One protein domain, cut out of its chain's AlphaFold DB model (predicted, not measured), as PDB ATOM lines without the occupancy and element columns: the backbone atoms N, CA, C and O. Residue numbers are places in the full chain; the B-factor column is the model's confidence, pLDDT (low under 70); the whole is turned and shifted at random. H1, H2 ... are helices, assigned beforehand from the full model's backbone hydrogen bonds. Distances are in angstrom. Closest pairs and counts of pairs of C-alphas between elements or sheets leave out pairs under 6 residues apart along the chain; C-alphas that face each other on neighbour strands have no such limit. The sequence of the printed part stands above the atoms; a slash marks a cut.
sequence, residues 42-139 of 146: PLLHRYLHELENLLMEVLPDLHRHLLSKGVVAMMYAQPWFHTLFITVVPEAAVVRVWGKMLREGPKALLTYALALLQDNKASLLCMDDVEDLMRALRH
ATOM      1  N   PRO A  42     183.458 164.112 199.396       95.25
ATOM      2  CA  PRO A  42     182.435 163.180 199.874       95.25
ATOM      3  C   PRO A  42     181.543 162.632 198.751       95.25
ATOM      4  O   PRO A  42     181.218 161.441 198.748       95.25
ATOM      5  N   LEU A  43     181.175 163.464 197.771       95.31
ATOM      6  CA  LEU A  43     180.349 163.017 196.648       95.31
ATOM      7  C   LEU A  43     181.143 162.157 195.663       95.31
ATOM      8  O   LEU A  43     180.601 161.188 195.139       95.31
ATOM      9  N   LEU A  44     182.432 162.455 195.459       96.88
ATOM     10  CA  LEU A  44     183.299 161.634 194.614       96.88
ATOM     11  C   LEU A  44     183.405 160.221 195.189       96.88
ATOM     12  O   LEU A  44     183.161 159.252 194.477       96.88
ATOM     13  N   HIS A  45     183.743 160.098 196.476       96.69
ATOM     14  CA  HIS A  45     183.858 158.795 197.128       96.69
ATOM     15  C   HIS A  45     182.547 158.012 197.054       96.69
ATOM     16  O   HIS A  45     182.569 156.808 196.795       96.69
ATOM     17  N   ARG A  46     181.406 158.696 197.202       96.69
ATOM     18  CA  ARG A  46     180.088 158.088 197.010       96.69
ATOM     19  C   ARG A  46     179.895 157.571 195.584       96.69
ATOM     20  O   ARG A  46     179.434 156.448 195.429       96.69
ATOM     21  N   TYR A  47     180.240 158.347 194.557       97.69
ATOM     22  CA  TYR A  47     180.101 157.907 193.163       97.69
ATOM     23  C   TYR A  47     181.037 156.763 192.807       97.69
ATOM     24  O   TYR A  47     180.615 155.825 192.142       97.69
ATOM     25  N   LEU A  48     182.278 156.791 193.285       97.94
ATOM     26  CA  LEU A  48     183.212 155.688 193.082       97.94
ATOM     27  C   LEU A  48     182.716 154.407 193.757       97.94
ATOM     28  O   LEU A  48     182.755 153.348 193.142       97.94
ATOM     29  N   HIS A  49     182.203 154.504 194.986       97.75
ATOM     30  CA  HIS A  49     181.628 153.359 195.687       97.75
ATOM     31  C   HIS A  49     180.384 152.809 194.976       97.75
ATOM     32  O   HIS A  49     180.262 151.604 194.784       97.75
ATOM     33  N   GLU A  50     179.483 153.690 194.540       97.81
ATOM     34  CA  GLU A  50     178.278 153.288 193.814       97.81
ATOM     35  C   GLU A  50     178.618 152.655 192.458       97.81
ATOM     36  O   GLU A  50     178.008 151.663 192.071       97.81
ATOM     37  N   LEU A  51     179.628 153.179 191.755       98.25
ATOM     38  CA  LEU A  51     180.108 152.597 190.505       98.25
ATOM     39  C   LEU A  51     180.658 151.182 190.715       98.25
ATOM     40  O   LEU A  51     180.364 150.310 189.904       98.25
ATOM     41  N   GLU A  52     181.413 150.939 191.789       97.62
ATOM     42  CA  GLU A  52     181.896 149.592 192.127       97.62
ATOM     43  C   GLU A  52     180.736 148.630 192.400       97.62
ATOM     44  O   GLU A  52     180.722 147.514 191.879       97.62
ATOM     45  N   ASN A  53     179.723 149.072 193.151       97.88
ATOM     46  CA  ASN A  53     178.531 148.265 193.419       97.88
ATOM     47  C   ASN A  53     177.781 147.928 192.119       97.88
ATOM     48  O   ASN A  53     177.469 146.764 191.868       97.88
ATOM     49  N   LEU A  54     177.560 148.923 191.256       97.94
ATOM     50  CA  LEU A  54     176.928 148.732 189.949       97.94
ATOM     51  C   LEU A  54     177.743 147.803 189.045       97.94
ATOM     52  O   LEU A  54     177.177 146.962 188.348       97.94
ATOM     53  N   LEU A  55     179.070 147.931 189.051       97.44
ATOM     54  CA  LEU A  55     179.954 147.072 188.272       97.44
ATOM     55  C   LEU A  55     179.883 145.624 188.773       97.44
ATOM     56  O   LEU A  55     179.808 144.702 187.962       97.44
ATOM     57  N   MET A  56     179.847 145.421 190.091       97.94
ATOM     58  CA  MET A  56     179.673 144.107 190.706       97.94
ATOM     59  C   MET A  56     178.323 143.471 190.346       97.94
ATOM     60  O   MET A  56     178.276 142.271 190.086       97.94
ATOM     61  N   GLU A  57     177.243 144.252 190.323       98.00
ATOM     62  CA  GLU A  57     175.891 143.760 190.039       98.00
ATOM     63  C   GLU A  57     175.668 143.485 188.544       98.00
ATOM     64  O   GLU A  57     175.159 142.429 188.169       98.00
ATOM     65  N   VAL A  58     176.073 144.418 187.678       98.06
ATOM     66  CA  VAL A  58     175.716 144.407 186.250       98.06
ATOM     67  C   VAL A  58     176.799 143.765 185.380       98.06
ATOM     68  O   VAL A  58     176.482 143.100 184.393       98.06
ATOM     69  N   LEU A  59     178.081 143.923 185.731       97.94
ATOM     70  CA  LEU A  59     179.229 143.403 184.974       97.94
ATOM     71  C   LEU A  59     180.180 142.587 185.888       97.94
ATOM     72  O   LEU A  59     181.377 142.889 185.963       97.94
ATOM     73  N   PRO A  60     179.682 141.543 186.587       98.25
ATOM     74  CA  PRO A  60     180.412 140.847 187.657       98.25
ATOM     75  C   PRO A  60     181.732 140.201 187.212       98.25
ATOM     76  O   PRO A  60     182.664 140.055 188.005       98.25
ATOM     77  N   ASP A  61     181.817 139.784 185.953       98.19
ATOM     78  CA  ASP A  61     183.022 139.240 185.330       98.19
ATOM     79  C   ASP A  61     184.092 140.315 185.116       98.19
ATOM     80  O   ASP A  61     185.252 140.086 185.457       98.19
ATOM     81  N   LEU A  62     183.703 141.500 184.633       98.44
ATOM     82  CA  LEU A  62     184.610 142.641 184.504       98.44
ATOM     83  C   LEU A  62     185.076 143.129 185.879       98.44
ATOM     84  O   LEU A  62     186.272 143.329 186.070       98.44
ATOM     85  N   HIS A  63     184.161 143.250 186.845       98.44
ATOM     86  CA  HIS A  63     184.496 143.592 188.231       98.44
ATOM     87  C   HIS A  63     185.569 142.649 188.794       98.44
ATOM     88  O   HIS A  63     186.615 143.084 189.277       98.44
ATOM     89  N   ARG A  64     185.345 141.332 188.684       98.31
ATOM     90  CA  ARG A  64     186.288 140.322 189.178       98.31
ATOM     91  C   ARG A  64     187.632 140.388 188.458       98.31
ATOM     92  O   ARG A  64     188.662 140.241 189.111       98.31
ATOM     93  N   HIS A  65     187.621 140.600 187.142       98.44
ATOM     94  CA  HIS A  65     188.840 140.751 186.351       98.44
ATOM     95  C   HIS A  65     189.671 141.935 186.846       98.44
ATOM     96  O   HIS A  65     190.823 141.740 187.226       98.44
ATOM     97  N   LEU A  66     189.072 143.125 186.950       97.94
ATOM     98  CA  LEU A  66     189.761 144.328 187.429       97.94
ATOM     99  C   LEU A  66     190.315 144.143 188.848       97.94
ATOM    100  O   LEU A  66     191.498 144.403 189.078       97.94
ATOM    101  N   LEU A  67     189.521 143.586 189.769       97.19
ATOM    102  CA  LEU A  67     189.981 143.301 191.129       97.19
ATOM    103  C   LEU A  67     191.131 142.290 191.173       97.19
ATOM    104  O   LEU A  67     192.073 142.481 191.939       97.19
ATOM    105  N   SER A  68     191.102 141.242 190.341       97.56
ATOM    106  CA  SER A  68     192.199 140.259 190.273       97.56
ATOM    107  C   SER A  68     193.532 140.883 189.845       97.56
ATOM    108  O   SER A  68     194.597 140.366 190.173       97.56
ATOM    109  N   LYS A  69     193.463 142.020 189.145       96.94
ATOM    110  CA  LYS A  69     194.599 142.820 188.682       96.94
ATOM    111  C   LYS A  69     194.931 143.988 189.627       96.94
ATOM    112  O   LYS A  69     195.830 144.767 189.329       96.94
ATOM    113  N   GLY A  70     194.223 144.120 190.752       96.81
ATOM    114  CA  GLY A  70     194.393 145.212 191.717       96.81
ATOM    115  C   GLY A  70     193.882 146.573 191.232       96.81
ATOM    116  O   GLY A  70     194.248 147.596 191.807       96.81
ATOM    117  N   VAL A  71     193.054 146.602 190.183       97.38
ATOM    118  CA  VAL A  71     192.478 147.830 189.625       97.38
ATOM    119  C   VAL A  71     191.144 148.120 190.302       97.38
ATOM    120  O   VAL A  71     190.207 147.332 190.205       97.38
ATOM    121  N   VAL A  72     191.056 149.280 190.952       96.19
ATOM    122  CA  VAL A  72     189.838 149.787 191.605       96.19
ATOM    123  C   VAL A  72     189.357 151.073 190.932       96.19
ATOM    124  O   VAL A  72     190.160 151.821 190.368       96.19
ATOM    125  N   ALA A  73     188.060 151.373 191.027       96.81
ATOM    126  CA  ALA A  73     187.397 152.526 190.412       96.81
ATOM    127  C   ALA A  73     188.102 153.850 190.699       96.81
ATOM    128  O   ALA A  73     188.244 154.675 189.799       96.81
ATOM    129  N   MET A  74     188.620 154.035 191.916       95.88
ATOM    130  CA  MET A  74     189.385 155.231 192.290       95.88
ATOM    131  C   MET A  74     190.532 155.535 191.311       95.88
ATOM    132  O   MET A  74     190.785 156.696 191.002       95.88
ATOM    133  N   MET A  75     191.207 154.511 190.781       95.88
ATOM    134  CA  MET A  75     192.387 154.691 189.929       95.88
ATOM    135  C   MET A  75     192.049 155.255 188.546       95.88
ATOM    136  O   MET A  75     192.877 155.954 187.960       95.88
ATOM    137  N   TYR A  76     190.871 154.935 188.001       95.50
ATOM    138  CA  TYR A  76     190.512 155.276 186.619       95.50
ATOM    139  C   TYR A  76     189.301 156.206 186.496       95.50
ATOM    140  O   TYR A  76     189.268 157.022 185.579       95.50
ATOM    141  N   ALA A  77     188.332 156.122 187.411       96.81
ATOM    142  CA  ALA A  77     187.073 156.859 187.337       96.81
ATOM    143  C   ALA A  77     187.087 158.179 188.120       96.81
ATOM    144  O   ALA A  77     186.201 159.008 187.917       96.81
ATOM    145  N   GLN A  78     188.092 158.435 188.971       95.50
ATOM    146  CA  GLN A  78     188.215 159.737 189.640       95.50
ATOM    147  C   GLN A  78     188.213 160.907 188.632       95.50
ATOM    148  O   GLN A  78     187.413 161.826 188.812       95.50
ATOM    149  N   PRO A  79     189.028 160.892 187.553       94.25
ATOM    150  CA  PRO A  79     188.985 161.941 186.537       94.25
ATOM    151  C   PRO A  79     187.621 162.048 185.856       94.25
ATOM    152  O   PRO A  79     187.174 163.154 185.582       94.25
ATOM    153  N   TRP A  80     186.932 160.924 185.634       96.12
ATOM    154  CA  TRP A  80     185.623 160.923 184.984       96.12
ATOM    155  C   TRP A  80     184.605 161.759 185.760       96.12
ATOM    156  O   TRP A  80     183.949 162.627 185.182       96.12
ATOM    157  N   PHE A  81     184.505 161.542 187.072       96.44
ATOM    158  CA  PHE A  81     183.556 162.268 187.913       96.44
ATOM    159  C   PHE A  81     184.015 163.696 188.219       96.44
ATOM    160  O   PHE A  81     183.195 164.609 188.165       96.44
ATOM    161  N   HIS A  82     185.311 163.925 188.462       94.38
ATOM    162  CA  HIS A  82     185.838 165.274 188.708       94.38
ATOM    163  C   HIS A  82     185.688 166.217 187.518       94.38
ATOM    164  O   HIS A  82     185.538 167.415 187.715       94.38
ATOM    165  N   THR A  83     185.748 165.712 186.288       94.00
ATOM    166  CA  THR A  83     185.563 166.555 185.102       94.00
ATOM    167  C   THR A  83     184.162 166.442 184.524       94.00
ATOM    168  O   THR A  83     183.939 166.917 183.413       94.00
ATOM    169  N   LEU A  84     183.243 165.744 185.204       94.12
ATOM    170  CA  LEU A  84     181.891 165.472 184.706       94.12
ATOM    171  C   LEU A  84     181.925 164.949 183.252       94.12
ATOM    172  O   LEU A  84     181.191 165.417 182.382       94.12
ATOM    173  N   PHE A  85     182.860 164.032 182.984       93.44
ATOM    174  CA  PHE A  85     183.160 163.410 181.689       93.44
ATOM    175  C   PHE A  85     183.635 164.335 180.555       93.44
ATOM    176  O   PHE A  85     183.994 163.818 179.499       93.44
ATOM    177  N   ILE A  86     183.748 165.654 180.758       90.88
ATOM    178  CA  ILE A  86     184.150 166.612 179.706       90.88
ATOM    179  C   ILE A  86     185.485 166.232 179.055       90.88
ATOM    180  O   ILE A  86     185.628 166.328 177.842       90.88
ATOM    181  N   THR A  87     186.467 165.785 179.840       87.81
ATOM    182  CA  THR A  87     187.804 165.454 179.317       87.81
ATOM    183  C   THR A  87     187.930 164.008 178.842       87.81
ATOM    184  O   THR A  87     188.990 163.612 178.365       87.81
ATOM    185  N   VAL A  88     186.891 163.196 179.034       84.94
ATOM    186  CA  VAL A  88     186.904 161.751 178.756       84.94
ATOM    187  C   VAL A  88     186.290 161.462 177.391       84.94
ATOM    188  O   VAL A  88     186.676 160.495 176.737       84.94
ATOM    189  N   VAL A  89     185.344 162.299 176.955       84.12
ATOM    190  CA  VAL A  89     184.517 162.045 175.773       84.12
ATOM    191  C   VAL A  89     184.646 163.163 174.734       84.12
ATOM    192  O   VAL A  89     184.917 164.305 175.100       84.12
ATOM    193  N   PRO A  90     184.443 162.883 173.430       85.69
ATOM    194  CA  PRO A  90     184.380 163.917 172.407       85.69
ATOM    195  C   PRO A  90     183.282 164.936 172.709       85.69
ATOM    196  O   PRO A  90     182.244 164.587 173.270       85.69
ATOM    197  N   GLU A  91     183.460 166.165 172.236       79.56
ATOM    198  CA  GLU A  91     182.539 167.289 172.453       79.56
ATOM    199  C   GLU A  91     181.064 166.935 172.177       79.56
ATOM    200  O   GLU A  91     180.182 167.212 172.989       79.56
ATOM    201  N   ALA A  92     180.793 166.211 171.086       81.38
ATOM    202  CA  ALA A  92     179.442 165.776 170.728       81.38
ATOM    203  C   ALA A  92     178.793 164.824 171.759       81.38
ATOM    204  O   ALA A  92     177.567 164.763 171.862       81.38
ATOM    205  N   ALA A  93     179.590 164.057 172.506       85.88
ATOM    206  CA  ALA A  93     179.114 163.186 173.578       85.88
ATOM    207  C   ALA A  93     178.931 163.946 174.899       85.88
ATOM    208  O   ALA A  93     177.990 163.643 175.631       85.88
ATOM    209  N   VAL A  94     179.741 164.982 175.163       90.38
ATOM    210  CA  VAL A  94     179.612 165.827 176.365       90.38
ATOM    211  C   VAL A  94     178.196 166.385 176.477       90.38
ATOM    212  O   VAL A  94     177.568 166.254 177.525       90.38
ATOM    213  N   VAL A  95     177.649 166.918 175.380       89.19
ATOM    214  CA  VAL A  95     176.291 167.489 175.349       89.19
ATOM    215  C   VAL A  95     175.222 166.456 175.713       89.19
ATOM    216  O   VAL A  95     174.259 166.789 176.402       89.19
ATOM    217  N   ARG A  96     175.380 165.189 175.305       89.81
ATOM    218  CA  ARG A  96     174.424 164.123 175.652       89.81
ATOM    219  C   ARG A  96     174.494 163.769 177.132       89.81
ATOM    220  O   ARG A  96     173.453 163.701 177.785       89.81
ATOM    221  N   VAL A  97     175.707 163.592 177.659       92.00
ATOM    222  CA  VAL A  97     175.942 163.272 179.076       92.00
ATOM    223  C   VAL A  97     175.400 164.385 179.965       92.00
ATOM    224  O   VAL A  97     174.597 164.130 180.861       92.00
ATOM    225  N   TRP A  98     175.769 165.630 179.667       93.69
ATOM    226  CA  TRP A  98     175.308 166.802 180.404       93.69
ATOM    227  C   TRP A  98     173.808 167.022 180.245       93.69
ATOM    228  O   TRP A  98     173.123 167.261 181.233       93.69
ATOM    229  N   GLY A  99     173.254 166.863 179.043       92.81
ATOM    230  CA  GLY A  99     171.815 166.972 178.820       92.81
ATOM    231  C   GLY A  99     171.008 165.942 179.613       92.81
ATOM    232  O   GLY A  99     169.921 166.253 180.098       92.81
ATOM    233  N   LYS A 100     171.532 164.720 179.777       92.38
ATOM    234  CA  LYS A 100     170.921 163.697 180.632       92.38
ATOM    235  C   LYS A 100     171.059 164.049 182.113       92.38
ATOM    236  O   LYS A 100     170.063 164.017 182.825       92.38
ATOM    237  N   MET A 101     172.252 164.458 182.547       94.94
ATOM    238  CA  MET A 101     172.521 164.907 183.919       94.94
ATOM    239  C   MET A 101     171.599 166.053 184.347       94.94
ATOM    240  O   MET A 101     171.031 166.007 185.430       94.94
ATOM    241  N   LEU A 102     171.407 167.055 183.491       94.06
ATOM    242  CA  LEU A 102     170.550 168.208 183.778       94.06
ATOM    243  C   LEU A 102     169.060 167.845 183.864       94.06
ATOM    244  O   LEU A 102     168.310 168.521 184.556       94.06
ATOM    245  N   ARG A 103     168.623 166.792 183.164       93.69
ATOM    246  CA  ARG A 103     167.220 166.350 183.132       93.69
ATOM    247  C   ARG A 103     166.878 165.337 184.224       93.69
ATOM    248  O   ARG A 103     165.771 165.361 184.743       93.69
ATOM    249  N   GLU A 104     167.788 164.412 184.508       92.88
ATOM    250  CA  GLU A 104     167.556 163.253 185.387       92.88
ATOM    251  C   GLU A 104     168.316 163.359 186.720       92.88
ATOM    252  O   GLU A 104     168.183 162.498 187.591       92.88
ATOM    253  N   GLY A 105     169.123 164.406 186.881       92.81
ATOM    254  CA  GLY A 105     169.991 164.610 188.029       92.81
ATOM    255  C   GLY A 105     171.351 163.913 187.892       92.81
ATOM    256  O   GLY A 105     171.639 163.190 186.928       92.81
ATOM    257  N   PRO A 106     172.231 164.093 188.887       92.12
ATOM    258  CA  PRO A 106     173.643 163.749 188.766       92.12
ATOM    259  C   PRO A 106     173.914 162.235 188.811       92.12
ATOM    260  O   PRO A 106     174.976 161.778 188.392       92.12
ATOM    261  N   LYS A 107     172.920 161.421 189.197       91.62
ATOM    262  CA  LYS A 107     172.976 159.953 189.063       91.62
ATOM    263  C   LYS A 107     173.115 159.489 187.611       91.62
ATOM    264  O   LYS A 107     173.657 158.410 187.387       91.62
ATOM    265  N   ALA A 108     172.707 160.296 186.629       94.56
ATOM    266  CA  ALA A 108     172.917 159.981 185.217       94.56
ATOM    267  C   ALA A 108     174.401 159.749 184.872       94.56
ATOM    268  O   ALA A 108     174.706 158.960 183.978       94.56
ATOM    269  N   LEU A 109     175.323 160.382 185.610       95.69
ATOM    270  CA  LEU A 109     176.766 160.196 185.448       95.69
ATOM    271  C   LEU A 109     177.210 158.769 185.801       95.69
ATOM    272  O   LEU A 109     178.093 158.228 185.144       95.69
ATOM    273  N   LEU A 110     176.579 158.136 186.798       96.50
ATOM    274  CA  LEU A 110     176.851 156.741 187.168       96.50
ATOM    275  C   LEU A 110     176.362 155.779 186.090       96.50
ATOM    276  O   LEU A 110     177.085 154.867 185.697       96.50
ATOM    277  N   THR A 111     175.155 156.011 185.569       94.56
ATOM    278  CA  THR A 111     174.622 155.222 184.453       94.56
ATOM    279  C   THR A 111     175.514 155.345 183.222       94.56
ATOM    280  O   THR A 111     175.775 154.346 182.557       94.56
ATOM    281  N   TYR A 112     176.020 156.548 182.939       95.38
ATOM    282  CA  TYR A 112     176.954 156.763 181.840       95.38
ATOM    283  C   TYR A 112     178.293 156.047 182.066       95.38
ATOM    284  O   TYR A 112     178.773 155.359 181.170       95.38
ATOM    285  N   ALA A 113     178.863 156.134 183.274       96.56
ATOM    286  CA  ALA A 113     180.082 155.412 183.642       96.56
ATOM    287  C   ALA A 113     179.941 153.895 183.427       96.56
ATOM    288  O   ALA A 113     180.826 153.254 182.859       96.56
ATOM    289  N   LEU A 114     178.809 153.326 183.851       96.81
ATOM    290  CA  LEU A 114     178.517 151.905 183.685       96.81
ATOM    291  C   LEU A 114     178.352 151.523 182.209       96.81
ATOM    292  O   LEU A 114     178.919 150.519 181.781       96.81
ATOM    293  N   ALA A 115     177.629 152.327 181.423       95.19
ATOM    294  CA  ALA A 115     177.474 152.105 179.985       95.19
ATOM    295  C   ALA A 115     178.829 152.143 179.257       95.19
ATOM    296  O   ALA A 115     179.121 151.278 178.435       95.19
ATOM    297  N   LEU A 116     179.706 153.077 179.631       95.25
ATOM    298  CA  LEU A 116     181.059 153.181 179.091       95.25
ATOM    299  C   LEU A 116     181.893 151.922 179.380       95.25
ATOM    300  O   LEU A 116     182.596 151.418 178.501       95.25
ATOM    301  N   LEU A 117     181.789 151.380 180.596       96.94
ATOM    302  CA  LEU A 117     182.430 150.117 180.972       96.94
ATOM    303  C   LEU A 117     181.821 148.925 180.224       96.94
ATOM    304  O   LEU A 117     182.555 148.042 179.781       96.94
ATOM    305  N   GLN A 118     180.503 148.918 180.029       96.75
ATOM    306  CA  GLN A 118     179.793 147.883 179.283       96.75
ATOM    307  C   GLN A 118     180.227 147.838 177.813       96.75
ATOM    308  O   GLN A 118     180.539 146.760 177.306       96.75
ATOM    309  N   ASP A 119     180.334 148.995 177.157       95.50
ATOM    310  CA  ASP A 119     180.783 149.110 175.764       95.50
ATOM    311  C   ASP A 119     182.222 148.616 175.571       95.50
ATOM    312  O   ASP A 119     182.571 148.039 174.538       95.50
ATOM    313  N   ASN A 120     183.074 148.817 176.579       96.75
ATOM    314  CA  ASN A 120     184.485 148.437 176.529       96.75
ATOM    315  C   ASN A 120     184.762 147.049 177.119       96.75
ATOM    316  O   ASN A 120     185.879 146.542 176.983       96.75
ATOM    317  N   LYS A 121     183.758 146.402 177.721       97.19
ATOM    318  CA  LYS A 121     183.883 145.153 178.480       97.19
ATOM    319  C   LYS A 121     184.677 144.077 177.750       97.19
ATOM    320  O   LYS A 121     185.624 143.533 178.307       97.19
ATOM    321  N   ALA A 122     184.301 143.775 176.507       96.75
ATOM    322  CA  ALA A 122     184.945 142.716 175.732       96.75
ATOM    323  C   ALA A 122     186.443 142.993 175.529       96.75
ATOM    324  O   ALA A 122     187.263 142.097 175.679       96.75
ATOM    325  N   SER A 123     186.806 144.251 175.253       96.81
ATOM    326  CA  SER A 123     188.204 144.653 175.094       96.81
ATOM    327  C   SER A 123     188.970 144.582 176.415       96.81
ATOM    328  O   SER A 123     190.124 144.174 176.403       96.81
ATOM    329  N   LEU A 124     188.348 144.982 177.527       97.88
ATOM    330  CA  LEU A 124     188.971 144.997 178.853       97.88
ATOM    331  C   LEU A 124     189.216 143.579 179.389       97.88
ATOM    332  O   LEU A 124     190.276 143.309 179.940       97.88
ATOM    333  N   LEU A 125     188.277 142.654 179.178       97.94
ATOM    334  CA  LEU A 125     188.424 141.254 179.598       97.94
ATOM    335  C   LEU A 125     189.552 140.516 178.864       97.94
ATOM    336  O   LEU A 125     190.088 139.547 179.390       97.94
ATOM    337  N   CYS A 126     189.927 140.964 177.663       96.94
ATOM    338  CA  CYS A 126     191.049 140.400 176.912       96.94
ATOM    339  C   CYS A 126     192.418 140.973 177.320       96.94
ATOM    340  O   CYS A 126     193.430 140.528 176.785       96.94
ATOM    341  N   MET A 127     192.467 141.974 178.204       97.38
ATOM    342  CA  MET A 127     193.715 142.610 178.636       97.38
ATOM    343  C   MET A 127     194.188 142.009 179.955       97.38
ATOM    344  O   MET A 127     193.502 142.106 180.972       97.38
ATOM    345  N   ASP A 128     195.382 141.420 179.945       94.12
ATOM    346  CA  ASP A 128     196.000 140.853 181.144       94.12
ATOM    347  C   ASP A 128     196.950 141.806 181.865       94.12
ATOM    348  O   ASP A 128     197.150 141.652 183.075       94.12
ATOM    349  N   ASP A 129     197.524 142.755 181.130       96.56
ATOM    350  CA  ASP A 129     198.455 143.746 181.645       96.56
ATOM    351  C   ASP A 129     197.714 144.939 182.278       96.56
ATOM    352  O   ASP A 129     196.718 145.445 181.750       96.56
ATOM    353  N   VAL A 130     198.199 145.377 183.442       96.44
ATOM    354  CA  VAL A 130     197.564 146.449 184.226       96.44
ATOM    355  C   VAL A 130     197.717 147.806 183.545       96.44
ATOM    356  O   VAL A 130     196.799 148.626 183.601       96.44
ATOM    357  N   GLU A 131     198.850 148.067 182.895       96.00
ATOM    358  CA  GLU A 131     199.089 149.327 182.195       96.00
ATOM    359  C   GLU A 131     198.150 149.458 180.992       96.00
ATOM    360  O   GLU A 131     197.536 150.514 180.803       96.00
ATOM    361  N   ASP A 132     197.955 148.368 180.248       96.12
ATOM    362  CA  ASP A 132     197.003 148.299 179.142       96.12
ATOM    363  C   ASP A 132     195.556 148.517 179.594       96.12
ATOM    364  O   ASP A 132     194.850 149.340 178.999       96.12
ATOM    365  N   LEU A 133     195.133 147.857 180.680       97.06
ATOM    366  CA  LEU A 133     193.818 148.071 181.295       97.06
ATOM    367  C   LEU A 133     193.619 149.537 181.681       97.06
ATOM    368  O   LEU A 133     192.631 150.166 181.303       97.06
ATOM    369  N   MET A 134     194.581 150.108 182.403       96.62
ATOM    370  CA  MET A 134     194.513 151.487 182.872       96.62
ATOM    371  C   MET A 134     194.510 152.491 181.716       96.62
ATOM    372  O   MET A 134     193.815 153.505 181.773       96.62
ATOM    373  N   ARG A 135     195.260 152.222 180.644       95.38
ATOM    374  CA  ARG A 135     195.257 153.038 179.425       95.38
ATOM    375  C   ARG A 135     193.907 152.973 178.712       95.38
ATOM    376  O   ARG A 135     193.396 154.021 178.322       95.38
ATOM    377  N   ALA A 136     193.320 151.785 178.583       95.62
ATOM    378  CA  ALA A 136     192.001 151.603 177.985       95.62
ATOM    379  C   ALA A 136     190.887 152.265 178.813       95.62
ATOM    380  O   ALA A 136     189.988 152.871 178.243       95.62
ATOM    381  N   LEU A 137     190.970 152.216 180.144       95.25
ATOM    382  CA  LEU A 137     190.016 152.883 181.037       95.25
ATOM    383  C   LEU A 137     190.184 154.413 181.044       95.25
ATOM    384  O   LEU A 137     189.210 155.141 181.172       95.25
ATOM    385  N   ARG A 138     191.398 154.945 180.868       91.75
ATOM    386  CA  ARG A 138     191.596 156.402 180.732       91.75
ATOM    387  C   ARG A 138     191.125 156.948 179.385       91.75
ATOM    388  O   ARG A 138     190.716 158.104 179.317       91.75
ATOM    389  N   HIS A 139     191.173 156.126 178.341       90.94
ATOM    390  CA  HIS A 139     190.761 156.484 176.983       90.94
ATOM    391  C   HIS A 139     189.782 155.445 176.419       90.94
ATOM    392  O   HIS A 139     190.118 154.722 175.474       90.94
TER     393      HIS A 139
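What this domain is: This is residues 42 to 139 of the 146 residues of the protein "EVI5L protein" of Symbiodinium natans (UniProt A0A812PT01). H1 and the kinked H5 cross, H2 bridges their later parts, H3 packs on H1, and H4 meets H5 in a V. The printed part, 98 residues with six named helices, H1 to H6, is all helix. It is compact: radius of gyration of the C-alphas 13.0 A, spans 37 by 25 by 21 A.

Where its parts are: Find C-alpha 42 at (182.435, 163.180, 199.874); H1 runs 24.1 A to residue 58. Next come H2, residues 60 to 68, H3, 73 to 82, H4, 91 to 104, H5, 108 to 125, 25.0 A, and H6, 130 to 138, ending at C-alpha 138 (191.596, 156.402, 180.732).

How they stand to each other: Look at the closest C-alphas. H1 touches H5 at Leu 51 and Leu 110, 6.2 A, H2 at Met 56 and His 63, 5.4 A, and H3 at Leu 48 and Ala 73, 5.9 A. H4 touches H5 at Met 101 and Ala 108, 5.1 A. H6 only just touches H3, with 3 pairs within 8 A, Tyr 76 and Arg 138 closest at 6.1 A. Every O i to N i+4 pair is within hydrogen-bond range in H1, H2 and H6; H3 has 3 of 6, H4 9 of 10, H5 12 of 14.

The domain as a whole: The C-alphas farthest apart, Arg 103 and Asp 129, are 38.6 A apart. The printed part has no cut and no long link; no printed residue is under 70 in pLDDT.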